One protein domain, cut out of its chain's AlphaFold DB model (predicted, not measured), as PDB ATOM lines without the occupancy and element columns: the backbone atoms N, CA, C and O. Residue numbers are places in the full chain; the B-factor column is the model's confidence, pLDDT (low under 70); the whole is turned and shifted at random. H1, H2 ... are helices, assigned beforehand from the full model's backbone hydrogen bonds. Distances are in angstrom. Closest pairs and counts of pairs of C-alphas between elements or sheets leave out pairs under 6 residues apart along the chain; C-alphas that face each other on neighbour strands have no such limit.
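Overview. This is residues 1 to 76 of the 87 residues of the protein "Uncharacterized protein AF_1363" of Archaeoglobus fulgidus (strain ATCC 49558 / VC-16 / DSM 4304 / JCM 9628 / NBRC 100126) (UniProt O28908). What does the whole look like? The long H4 has H3 and H5 along it, both running against it, and H6 crosses the end where H4 begins. At the other end H1 continues nearly in the line of H5 and makes much of the length, while H2 turns back from H1 at a corner. What is it made of? The printed part has 76 residues with six named helices, H1 to H6 in chain order, and no named strand; its class is all helix. How large is it? It is compact, with a radius of gyration of the C-alphas of 12.2 A, yet elongated, spanning 38 by 23 by 19 A.

Arrangement. What touches the longest helix? H4, residues 37 to 50, forms a helical hairpin with H5, residues 55 to 62, at a shallow tilt of 9 degrees, opposite ways; their closest C-alphas, of Ile 44 and Ala 58, are 5.9 A apart. It forms another with H3, residues 27 to 32, at a shallow tilt of 16 degrees, opposite ways, the closest C-alphas being Leu 31 and Ala 40, 5.6 A. With residues 37 to 40 alone H4 touches H6, residues 65 to 71, about perpendicular at 89 degrees, closest at the C-alphas of Ile 37 and Leu 68, 6.6 A. How do the first two helices join? H1, residues 2 to 11, only just touches H5, with 3 pairs of C-alphas within 8 A, the closest those of Met 11 and Tyr 57, 5.4 A; they run the same way at a shallow tilt of 17 degrees. H2, residues 13 to 20, only just touches H1, only at the corner, with 3 pairs within 8 A and the C-alphas of Lys 9 and Phe 16 closest at 5.4 A. Which helices stay apart, and how are the backbones? H3 and H5 are apart, and so are H1 and H4. In H1, H2, H3, H4, H5 and H6 every O i to N i+4 pair is within hydrogen-bond range.

Along the chain. Where is the longest helix? H4 runs 20.0 A from C-alpha 37 at (-2.877, -6.384, -23.933) to C-alpha 50 at (11.237, 7.649, -22.160). How long are the others? H1 is 14.3 A long and begins at C-alpha 2, (6.941, 24.298, -13.460); H2 is 10.5 A, H3 8.8 A, H5 10.4 A and H6 9.9 A. Where does the last helix end? H6 ends at C-alpha 71, (-9.235, 1.212, -24.835).

Size, cuts and confidence. How far does it reach? The two C-alphas farthest apart, of Met 1 and Lys 35, are 38.6 A apart. Is it unbroken? The printed part has no cut; the link from H2 to H3 is short, and the other four are tight. Where is confidence low? The mean pLDDT of the printed part is 91.8, and residue 1 alone is under 70.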
ATOM      1  N   MET A   1       6.694  26.533  -9.827       69.94
ATOM      2  CA  MET A   1       5.402  26.125 -10.425       69.94
ATOM      3  C   MET A   1       5.596  25.086 -11.518       69.94
ATOM      4  O   MET A   1       4.885  24.091 -11.498       69.94
ATOM      5  N   GLU A   2       6.600  25.247 -12.384       74.73
ATOM      6  CA  GLU A   2       6.941  24.298 -13.460       74.73
ATOM      7  C   GLU A   2       7.059  22.842 -12.997       74.73
ATOM      8  O   GLU A   2       6.419  21.977 -13.575       74.73
ATOM      9  N   TRP A   3       7.742  22.562 -11.879       75.92
ATOM     10  CA  TRP A   3       7.842  21.188 -11.362       75.92
ATOM     11  C   TRP A   3       6.479  20.534 -11.066       75.92
ATOM     12  O   TRP A   3       6.298  19.338 -11.285       75.92
ATOM     13  N   LYS A   4       5.491  21.316 -10.603       87.74
ATOM     14  CA  LYS A   4       4.124  20.812 -10.391       87.74
ATOM     15  C   LYS A   4       3.424  20.538 -11.727       87.74
ATOM     16  O   LYS A   4       2.713  19.542 -11.815       87.74
ATOM     17  N   LYS A   5       3.654  21.382 -12.744       87.20
ATOM     18  CA  LYS A   5       3.124  21.214 -14.107       87.20
ATOM     19  C   LYS A   5       3.696  19.950 -14.758       87.20
ATOM     20  O   LYS A   5       2.930  19.109 -15.210       87.20
ATOM     21  N   GLU A   6       5.010  19.749 -14.674       88.49
ATOM     22  CA  GLU A   6       5.683  18.559 -15.211       88.49
ATOM     23  C   GLU A   6       5.226  17.272 -14.527       88.49
ATOM     24  O   GLU A   6       4.918  16.279 -15.187       88.49
ATOM     25  N   LYS A   7       5.115  17.279 -13.193       90.06
ATOM     26  CA  LYS A   7       4.586  16.121 -12.467       90.06
ATOM     27  C   LYS A   7       3.148  15.808 -12.888       90.06
ATOM     28  O   LYS A   7       2.814  14.643 -13.083       90.06
ATOM     29  N   PHE A   8       2.305  16.830 -13.028       90.83
ATOM     30  CA  PHE A   8       0.921  16.666 -13.462       90.83
ATOM     31  C   PHE A   8       0.837  16.089 -14.880       90.83
ATOM     32  O   PHE A   8       0.151  15.087 -15.067       90.83
ATOM     33  N   LYS A   9       1.615  16.626 -15.831       90.37
ATOM     34  CA  LYS A   9       1.721  16.105 -17.204       90.37
ATOM     35  C   LYS A   9       2.048  14.610 -17.224       90.37
ATOM     36  O   LYS A   9       1.392  13.847 -17.918       90.37
ATOM     37  N   LYS A  10       3.012  14.166 -16.414       91.09
ATOM     38  CA  LYS A  10       3.429  12.751 -16.367       91.09
ATOM     39  C   LYS A  10       2.435  11.814 -15.676       91.09
ATOM     40  O   LYS A  10       2.523  10.598 -15.850       91.09
ATOM     41  N   MET A  11       1.541  12.339 -14.840       90.47
ATOM     42  CA  MET A  11       0.498  11.542 -14.177       90.47
ATOM     43  C   MET A  11      -0.803  11.519 -14.977       90.47
ATOM     44  O   MET A  11      -1.526  10.532 -14.925       90.47
ATOM     45  N   PHE A  12      -1.099  12.592 -15.706       89.67
ATOM     46  CA  PHE A  12      -2.335  12.754 -16.458       89.67
ATOM     47  C   PHE A  12      -2.029  13.323 -17.850       89.67
ATOM     48  O   PHE A  12      -2.446  14.445 -18.148       89.67
ATOM     49  N   PRO A  13      -1.292  12.585 -18.706       87.53
ATOM     50  CA  PRO A  13      -0.860  13.100 -20.003       87.53
ATOM     51  C   PRO A  13      -2.053  13.540 -20.854       87.53
ATOM     52  O   PRO A  13      -2.043  14.649 -21.366       87.53
ATOM     53  N   ASN A  14      -3.134  12.756 -20.909       87.04
ATOM     54  CA  ASN A  14      -4.309  13.123 -21.705       87.04
ATOM     55  C   ASN A  14      -5.008  14.387 -21.193       87.04
ATOM     56  O   ASN A  14      -5.252  15.310 -21.958       87.04
ATOM     57  N   LEU A  15      -5.249  14.473 -19.881       86.50
ATOM     58  CA  LEU A  15      -5.875  15.651 -19.275       86.50
ATOM     59  C   LEU A  15      -5.015  16.906 -19.469       86.50
ATOM     60  O   LEU A  15      -5.530  17.996 -19.688       86.50
ATOM     61  N   PHE A  16      -3.692  16.762 -19.401       87.35
ATOM     62  CA  PHE A  16      -2.776  17.855 -19.691       87.35
ATOM     63  C   PHE A  16      -2.854  18.301 -21.159       87.35
ATOM     64  O   PHE A  16      -2.878  19.500 -21.419       87.35
ATOM     65  N   HIS A  17      -2.928  17.360 -22.104       85.45
ATOM     66  CA  HIS A  17      -3.089  17.663 -23.528       85.45
ATOM     67  C   HIS A  17      -4.425  18.348 -23.830       85.45
ATOM     68  O   HIS A  17      -4.436  19.323 -24.574       85.45
ATOM     69  N   GLU A  18      -5.518  17.902 -23.208       85.23
ATOM     70  CA  GLU A  18      -6.833  18.548 -23.319       85.23
ATOM     71  C   GLU A  18      -6.808  19.999 -22.819       85.23
ATOM     72  O   GLU A  18      -7.434  20.871 -23.416       85.23
ATOM     73  N   ILE A  19      -6.063  20.274 -21.742       87.49
ATOM     74  CA  ILE A  19      -5.929  21.625 -21.180       87.49
ATOM     75  C   ILE A  19      -5.053  22.523 -22.063       87.49
ATOM     76  O   ILE A  19      -5.375  23.695 -22.250       87.49
ATOM     77  N   GLU A  20      -3.933  22.010 -22.577       85.06
ATOM     78  CA  GLU A  20      -2.983  22.807 -23.369       85.06
ATOM     79  C   GLU A  20      -3.340  22.861 -24.865       85.06
ATOM     80  O   GLU A  20      -2.720  23.623 -25.602       85.06
ATOM     81  N   GLY A  21      -4.322  22.074 -25.317       79.80
ATOM     82  CA  GLY A  21      -4.726  21.996 -26.723       79.80
ATOM     83  C   GLY A  21      -3.632  21.428 -27.626       79.80
ATOM     84  O   GLY A  21      -3.417  21.941 -28.718       79.80
ATOM     85  N   SER A  22      -2.889  20.421 -27.158       79.37
ATOM     86  CA  SER A  22      -1.796  19.825 -27.935       79.37
ATOM     87  C   SER A  22      -2.282  18.666 -28.803       79.37
ATOM     88  O   SER A  22      -2.794  17.681 -28.273       79.37
ATOM     89  N   ASP A  23      -2.010  18.731 -30.107       74.82
ATOM     90  CA  ASP A  23      -2.310  17.655 -31.071       74.82
ATOM     91  C   ASP A  23      -1.298  16.500 -31.055       74.82
ATOM     92  O   ASP A  23      -1.399  15.552 -31.839       74.82
ATOM     93  N   LEU A  24      -0.290  16.561 -30.179       82.45
ATOM     94  CA  LEU A  24       0.685  15.484 -30.060       82.45
ATOM     95  C   LEU A  24       0.020  14.242 -29.448       82.45
ATOM     96  O   LEU A  24      -0.581  14.353 -28.377       82.45
ATOM     97  N   PRO A  25       0.166  13.056 -30.069       87.08
ATOM     98  CA  PRO A  25      -0.351  11.817 -29.510       87.08
ATOM     99  C   PRO A  25       0.217  11.539 -28.119       87.08
ATOM    100  O   PRO A  25       1.419  11.666 -27.869       87.08
ATOM    101  N   THR A  26      -0.658  11.110 -27.221       91.72
ATOM    102  CA  THR A  26      -0.312  10.647 -25.883       91.72
ATOM    103  C   THR A  26      -0.224   9.129 -25.843       91.72
ATOM    104  O   THR A  26      -0.619   8.427 -26.775       91.72
ATOM    105  N   VAL A  27       0.231   8.588 -24.710       94.61
ATOM    106  CA  VAL A  27       0.198   7.139 -24.480       94.61
ATOM    107  C   VAL A  27      -1.196   6.546 -24.720       94.61
ATOM    108  O   VAL A  27      -1.277   5.438 -25.236       94.61
ATOM    109  N   LEU A  28      -2.286   7.266 -24.410       93.06
ATOM    110  CA  LEU A  28      -3.638   6.746 -24.629       93.06
ATOM    111  C   LEU A  28      -3.943   6.597 -26.121       93.06
ATOM    112  O   LEU A  28      -4.413   5.540 -26.521       93.06
ATOM    113  N   ASP A  29      -3.563   7.566 -26.953       91.80
ATOM    114  CA  ASP A  29      -3.736   7.476 -28.409       91.80
ATOM    115  C   ASP A  29      -3.010   6.263 -29.005       91.80
ATOM    116  O   ASP A  29      -3.498   5.628 -29.942       91.80
ATOM    117  N   HIS A  30      -1.849   5.914 -28.444       94.37
ATOM    118  CA  HIS A  30      -1.129   4.700 -28.821       94.37
ATOM    119  C   HIS A  30      -1.816   3.425 -28.319       94.37
ATOM    120  O   HIS A  30      -1.825   2.431 -29.042       94.37
ATOM    121  N   LEU A  31      -2.417   3.445 -27.126       95.73
ATOM    122  CA  LEU A  31      -3.181   2.313 -26.592       95.73
ATOM    123  C   LEU A  31      -4.459   2.036 -27.391       95.73
ATOM    124  O   LEU A  31      -4.839   0.876 -27.547       95.73
ATOM    125  N   GLU A  32      -5.105   3.071 -27.924       94.26
ATOM    126  CA  GLU A  32      -6.344   2.932 -28.699       94.26
ATOM    127  C   GLU A  32      -6.159   2.141 -30.002       94.26
ATOM    128  O   GLU A  32      -7.087   1.475 -30.465       94.26
ATOM    129  N   VAL A  33      -4.954   2.179 -30.580       94.17
ATOM    130  CA  VAL A  33      -4.612   1.467 -31.824       94.17
ATOM    131  C   VAL A  33      -3.966   0.098 -31.594       94.17
ATOM    132  O   VAL A  33      -3.693  -0.612 -32.569       94.17
ATOM    133  N   CYS A  34      -3.692  -0.269 -30.338       95.77
ATOM    134  CA  CYS A  34      -3.207  -1.600 -29.991       95.77
ATOM    135  C   CYS A  34      -4.267  -2.660 -30.312       95.77
ATOM    136  O   CYS A  34      -5.465  -2.383 -30.383       95.77
ATOM    137  N   LYS A  35      -3.817  -3.904 -30.485       94.40
ATOM    138  CA  LYS A  35      -4.661  -5.075 -30.759       94.40
ATOM    139  C   LYS A  35      -4.701  -6.060 -29.603       94.40
ATOM    140  O   LYS A  35      -5.653  -6.830 -29.494       94.40
ATOM    141  N   THR A  36      -3.664  -6.071 -28.771       96.38
ATOM    142  CA  THR A  36      -3.550  -6.994 -27.642       96.38
ATOM    143  C   THR A  36      -3.097  -6.273 -26.379       96.38
ATOM    144  O   THR A  36      -2.592  -5.149 -26.423       96.38
ATOM    145  N   ILE A  37      -3.303  -6.921 -25.231       96.93
ATOM    146  CA  ILE A  37      -2.877  -6.384 -23.933       96.93
ATOM    147  C   ILE A  37      -1.351  -6.364 -23.851       96.93
ATOM    148  O   ILE A  37      -0.781  -5.445 -23.277       96.93
ATOM    149  N   GLU A  38      -0.692  -7.348 -24.451       97.24
ATOM    150  CA  GLU A  38       0.763  -7.443 -24.509       97.24
ATOM    151  C   GLU A  38       1.352  -6.248 -25.271       97.24
ATOM    152  O   GLU A  38       2.232  -5.573 -24.747       97.24
ATOM    153  N   GLU A  39       0.790  -5.905 -26.439       96.85
ATOM    154  CA  GLU A  39       1.188  -4.710 -27.200       96.85
ATOM    155  C   GLU A  39       0.959  -3.429 -26.381       96.85
ATOM    156  O   GLU A  39       1.822  -2.553 -26.325       96.85
ATOM    157  N   ALA A  40      -0.178  -3.333 -25.685       97.77
ATOM    158  CA  ALA A  40      -0.464  -2.206 -24.802       97.77
ATOM    159  C   ALA A  40       0.566  -2.071 -23.666       97.77
ATOM    160  O   ALA A  40       0.996  -0.960 -23.353       97.77
ATOM    161  N   ILE A  41       0.993  -3.184 -23.061       98.11
ATOM    162  CA  ILE A  41       2.024  -3.190 -22.014       98.11
ATOM    163  C   ILE A  41       3.365  -2.709 -22.577       98.11
ATOM    164  O   ILE A  41       3.996  -1.854 -21.958       98.11
ATOM    165  N   GLU A  42       3.770  -3.179 -23.759       98.02
ATOM    166  CA  GLU A  42       5.007  -2.732 -24.416       98.02
ATOM    167  C   GLU A  42       5.001  -1.221 -24.685       98.02
ATOM    168  O   GLU A  42       5.993  -0.531 -24.430       98.02
ATOM    169  N   ILE A  43       3.866  -0.677 -25.138       97.33
ATOM    170  CA  ILE A  43       3.686   0.769 -25.316       97.33
ATOM    171  C   ILE A  43       3.825   1.502 -23.978       97.33
ATOM    172  O   ILE A  43       4.556   2.490 -23.891       97.33
ATOM    173  N   ILE A  44       3.186   1.020 -22.911       98.11
ATOM    174  CA  ILE A  44       3.289   1.648 -21.586       98.11
ATOM    175  C   ILE A  44       4.744   1.666 -21.099       98.11
ATOM    176  O   ILE A  44       5.224   2.705 -20.641       98.11
ATOM    177  N   GLU A  45       5.463   0.552 -21.228       98.15
ATOM    178  CA  GLU A  45       6.872   0.453 -20.833       98.15
ATOM    179  C   GLU A  45       7.777   1.364 -21.670       98.15
ATOM    180  O   GLU A  45       8.703   1.982 -21.138       98.15
ATOM    181  N   TYR A  46       7.493   1.505 -22.967       97.81
ATOM    182  CA  TYR A  46       8.200   2.439 -23.836       97.81
ATOM    183  C   TYR A  46       8.050   3.891 -23.354       97.81
ATOM    184  O   TYR A  46       9.055   4.595 -23.196       97.81
ATOM    185  N   PHE A  47       6.818   4.329 -23.072       97.05
ATOM    186  CA  PHE A  47       6.531   5.681 -22.581       97.05
ATOM    187  C   PHE A  47       7.107   5.922 -21.174       97.05
ATOM    188  O   PHE A  47       7.635   7.005 -20.901       97.05
ATOM    189  N   GLU A  48       7.074   4.914 -20.296       97.37
ATOM    190  CA  GLU A  48       7.706   4.959 -18.968       97.37
ATOM    191  C   GLU A  48       9.226   5.141 -19.091       97.37
ATOM    192  O   GLU A  48       9.802   6.044 -18.484       97.37
ATOM    193  N   LYS A  49       9.884   4.330 -19.928       97.46
ATOM    194  CA  LYS A  49      11.340   4.371 -20.139       97.46
ATOM    195  C   LYS A  49      11.811   5.692 -20.744       97.46
ATOM    196  O   LYS A  49      12.913   6.147 -20.440       97.46
ATOM    197  N   ARG A  50      10.993   6.309 -21.599       95.15
ATOM    198  CA  ARG A  50      11.237   7.649 -22.160       95.15
ATOM    199  C   ARG A  50      11.008   8.767 -21.138       95.15
ATOM    200  O   ARG A  50      11.457   9.885 -21.358       95.15
ATOM    201  N   GLY A  51      10.355   8.467 -20.015       93.90
ATOM    202  CA  GLY A  51      10.001   9.443 -18.990       93.90
ATOM    203  C   GLY A  51       8.848  10.362 -19.396       93.90
ATOM    204  O   GLY A  51       8.678  11.404 -18.757       93.90
ATOM    205  N   GLU A  52       8.084   9.981 -20.425       92.89
ATOM    206  CA  GLU A  52       6.885  10.688 -20.901       92.89
ATOM    207  C   GLU A  52       5.720  10.514 -19.924       92.89
ATOM    208  O   GLU A  52       4.920  11.424 -19.713       92.89
ATOM    209  N   ILE A  53       5.667   9.356 -19.264       96.03
ATOM    210  CA  ILE A  53       4.753   9.093 -18.159       96.03
ATOM    211  C   ILE A  53       5.509   8.730 -16.889       96.03
ATOM    212  O   ILE A  53       6.644   8.254 -16.909       96.03
ATOM    213  N   SER A  54       4.864   8.982 -15.758       95.32
ATOM    214  CA  SER A  54       5.371   8.600 -14.444       95.32
ATOM    215  C   SER A  54       5.307   7.087 -14.252       95.32
ATOM    216  O   SER A  54       4.441   6.409 -14.810       95.32
ATOM    217  N   LYS A  55       6.194   6.559 -13.406       96.46
ATOM    218  CA  LYS A  55       6.187   5.146 -13.007       96.46
ATOM    219  C   LYS A  55       4.867   4.762 -12.341       96.46
ATOM    220  O   LYS A  55       4.341   3.676 -12.561       96.46
ATOM    221  N   GLU A  56       4.318   5.662 -11.534       96.38
ATOM    222  CA  GLU A  56       3.031   5.498 -10.869       96.38
ATOM    223  C   GLU A  56       1.900   5.342 -11.892       96.38
ATOM    224  O   GLU A  56       1.105   4.410 -11.782       96.38
ATOM    225  N   TYR A  57       1.866   6.196 -12.919       96.37
ATOM    226  CA  TYR A  57       0.866   6.108 -13.985       96.37
ATOM    227  C   TYR A  57       1.053   4.865 -14.863       96.37
ATOM    228  O   TYR A  57       0.086   4.169 -15.162       96.37
ATOM    229  N   ALA A  58       2.294   4.519 -15.211       97.58
ATOM    230  CA  ALA A  58       2.594   3.291 -15.942       97.58
ATOM    231  C   ALA A  58       2.115   2.047 -15.175       97.58
ATOM    232  O   ALA A  58       1.458   1.171 -15.738       97.58
ATOM    233  N   ASN A  59       2.389   1.978 -13.870       97.61
ATOM    234  CA  ASN A  59       1.927   0.884 -13.018       97.61
ATOM    235  C   ASN A  59       0.406   0.855 -12.881       97.61
ATOM    236  O   ASN A  59      -0.171  -0.231 -12.876       97.61
ATOM    237  N   PHE A  60      -0.242   2.019 -12.802       96.68
ATOM    238  CA  PHE A  60      -1.697   2.117 -12.827       96.68
ATOM    239  C   PHE A  60      -2.266   1.494 -14.107       96.68
ATOM    240  O   PHE A  60      -3.110   0.609 -14.014       96.68
ATOM    241  N   LEU A  61      -1.763   1.870 -15.286       96.53
ATOM    242  CA  LEU A  61      -2.237   1.308 -16.555       96.53
ATOM    243  C   LEU A  61      -2.005  -0.211 -16.633       96.53
ATOM    244  O   LEU A  61      -2.940  -0.958 -16.918       96.53
ATOM    245  N   LYS A  62      -0.797  -0.682 -16.290       96.75
ATOM    246  CA  LYS A  62      -0.441  -2.117 -16.283       96.75
ATOM    247  C   LYS A  62      -1.306  -2.939 -15.321       96.75
ATOM    248  O   LYS A  62      -1.639  -4.085 -15.610       96.75
ATOM    249  N   SER A  63      -1.699  -2.351 -14.192       96.86
ATOM    250  CA  SER A  63      -2.490  -3.021 -13.149       96.86
ATOM    251  C   SER A  63      -3.997  -3.014 -13.418       96.86
ATOM    252  O   SER A  63      -4.749  -3.596 -12.639       96.86
ATOM    253  N   ASN A  64      -4.457  -2.401 -14.516       96.56
ATOM    254  CA  ASN A  64      -5.873  -2.342 -14.884       96.56
ATOM    255  C   ASN A  64      -6.141  -2.974 -16.268       96.56
ATOM    256  O   ASN A  64      -6.482  -2.267 -17.219       96.56
ATOM    257  N   PRO A  65      -6.071  -4.314 -16.415       94.77
ATOM    258  CA  PRO A  65      -6.333  -4.978 -17.695       94.77
ATOM    259  C   PRO A  65      -7.738  -4.728 -18.255       94.77
ATOM    260  O   PRO A  65      -7.925  -4.743 -19.467       94.77
ATOM    261  N   SER A  66      -8.738  -4.510 -17.396       96.07
ATOM    262  CA  SER A  66     -10.097  -4.141 -17.817       96.07
ATOM    263  C   SER A  66     -10.130  -2.791 -18.533       96.07
ATOM    264  O   SER A  66     -10.802  -2.668 -19.554       96.07
ATOM    265  N   LEU A  67      -9.364  -1.813 -18.040       94.31
ATOM    266  CA  LEU A  67      -9.196  -0.513 -18.682       94.31
ATOM    267  C   LEU A  67      -8.511  -0.679 -20.040       94.31
ATOM    268  O   LEU A  67      -9.024  -0.183 -21.038       94.31
ATOM    269  N   LEU A  68      -7.420  -1.449 -20.107       96.23
ATOM    270  CA  LEU A  68      -6.738  -1.722 -21.376       96.23
ATOM    271  C   LEU A  68      -7.687  -2.373 -22.388       96.23
ATOM    272  O   LEU A  68      -7.786  -1.899 -23.510       96.23
ATOM    273  N   LYS A  69      -8.474  -3.375 -21.980       96.13
ATOM    274  CA  LYS A  69      -9.489  -4.002 -22.847       96.13
ATOM    275  C   LYS A  69     -10.549  -3.024 -23.357       96.13
ATOM    276  O   LYS A  69     -11.086  -3.252 -24.432       96.13
ATOM    277  N   SER A  70     -10.877  -1.984 -22.589       95.81
ATOM    278  CA  SER A  70     -11.846  -0.964 -23.011       95.81
ATOM    279  C   SER A  70     -11.272   0.073 -23.978       95.81
ATOM    280  O   SER A  70     -12.039   0.712 -24.688       95.81
ATOM    281  N   ILE A  71      -9.946   0.237 -23.997       94.57
ATOM    282  CA  ILE A  71      -9.235   1.212 -24.835       94.57
ATOM    283  C   ILE A  71      -8.733   0.553 -26.125       94.57
ATOM    284  O   ILE A  71      -8.818   1.138 -27.195       94.57
ATOM    285  N   ILE A  72      -8.213  -0.670 -26.038       94.78
ATOM    286  CA  ILE A  72      -7.635  -1.403 -27.169       94.78
ATOM    287  C   ILE A  72      -8.667  -1.549 -28.293       94.78
ATOM    288  O   ILE A  72      -9.757  -2.084 -28.090       94.78
ATOM    289  N   GLY A  73      -8.292  -1.116 -29.495       90.62
ATOM    290  CA  GLY A  73      -9.105  -1.259 -30.699       90.62
ATOM    291  C   GLY A  73     -10.264  -0.268 -30.815       90.62
ATOM    292  O   GLY A  73     -11.100  -0.443 -31.701       90.62
ATOM    293  N   THR A  74     -10.337   0.766 -29.969       90.33
ATOM    294  CA  THR A  74     -11.330   1.843 -30.132       90.33
ATOM    295  C   THR A  74     -11.013   2.761 -31.310       90.33
ATOM    296  O   THR A  74     -11.920   3.432 -31.805       90.33
ATOM    297  N   ARG A  75      -9.758   2.780 -31.780       86.09
ATOM    298  CA  ARG A  75      -9.311   3.608 -32.905       86.09
ATOM    299  C   ARG A  75      -8.631   2.769 -33.975       86.09
ATOM    300  O   ARG A  75      -7.788   1.914 -33.702       86.09
ATOM    301  N   GLU A  76      -8.945   3.054 -35.234       81.64
ATOM    302  CA  GLU A  76      -8.256   2.420 -36.354       81.64
ATOM    303  C   GLU A  76      -6.931   3.129 -36.667       81.64
ATOM    304  O   GLU A  76      -6.819   4.360 -36.671       81.64
TER     305      GLU A  76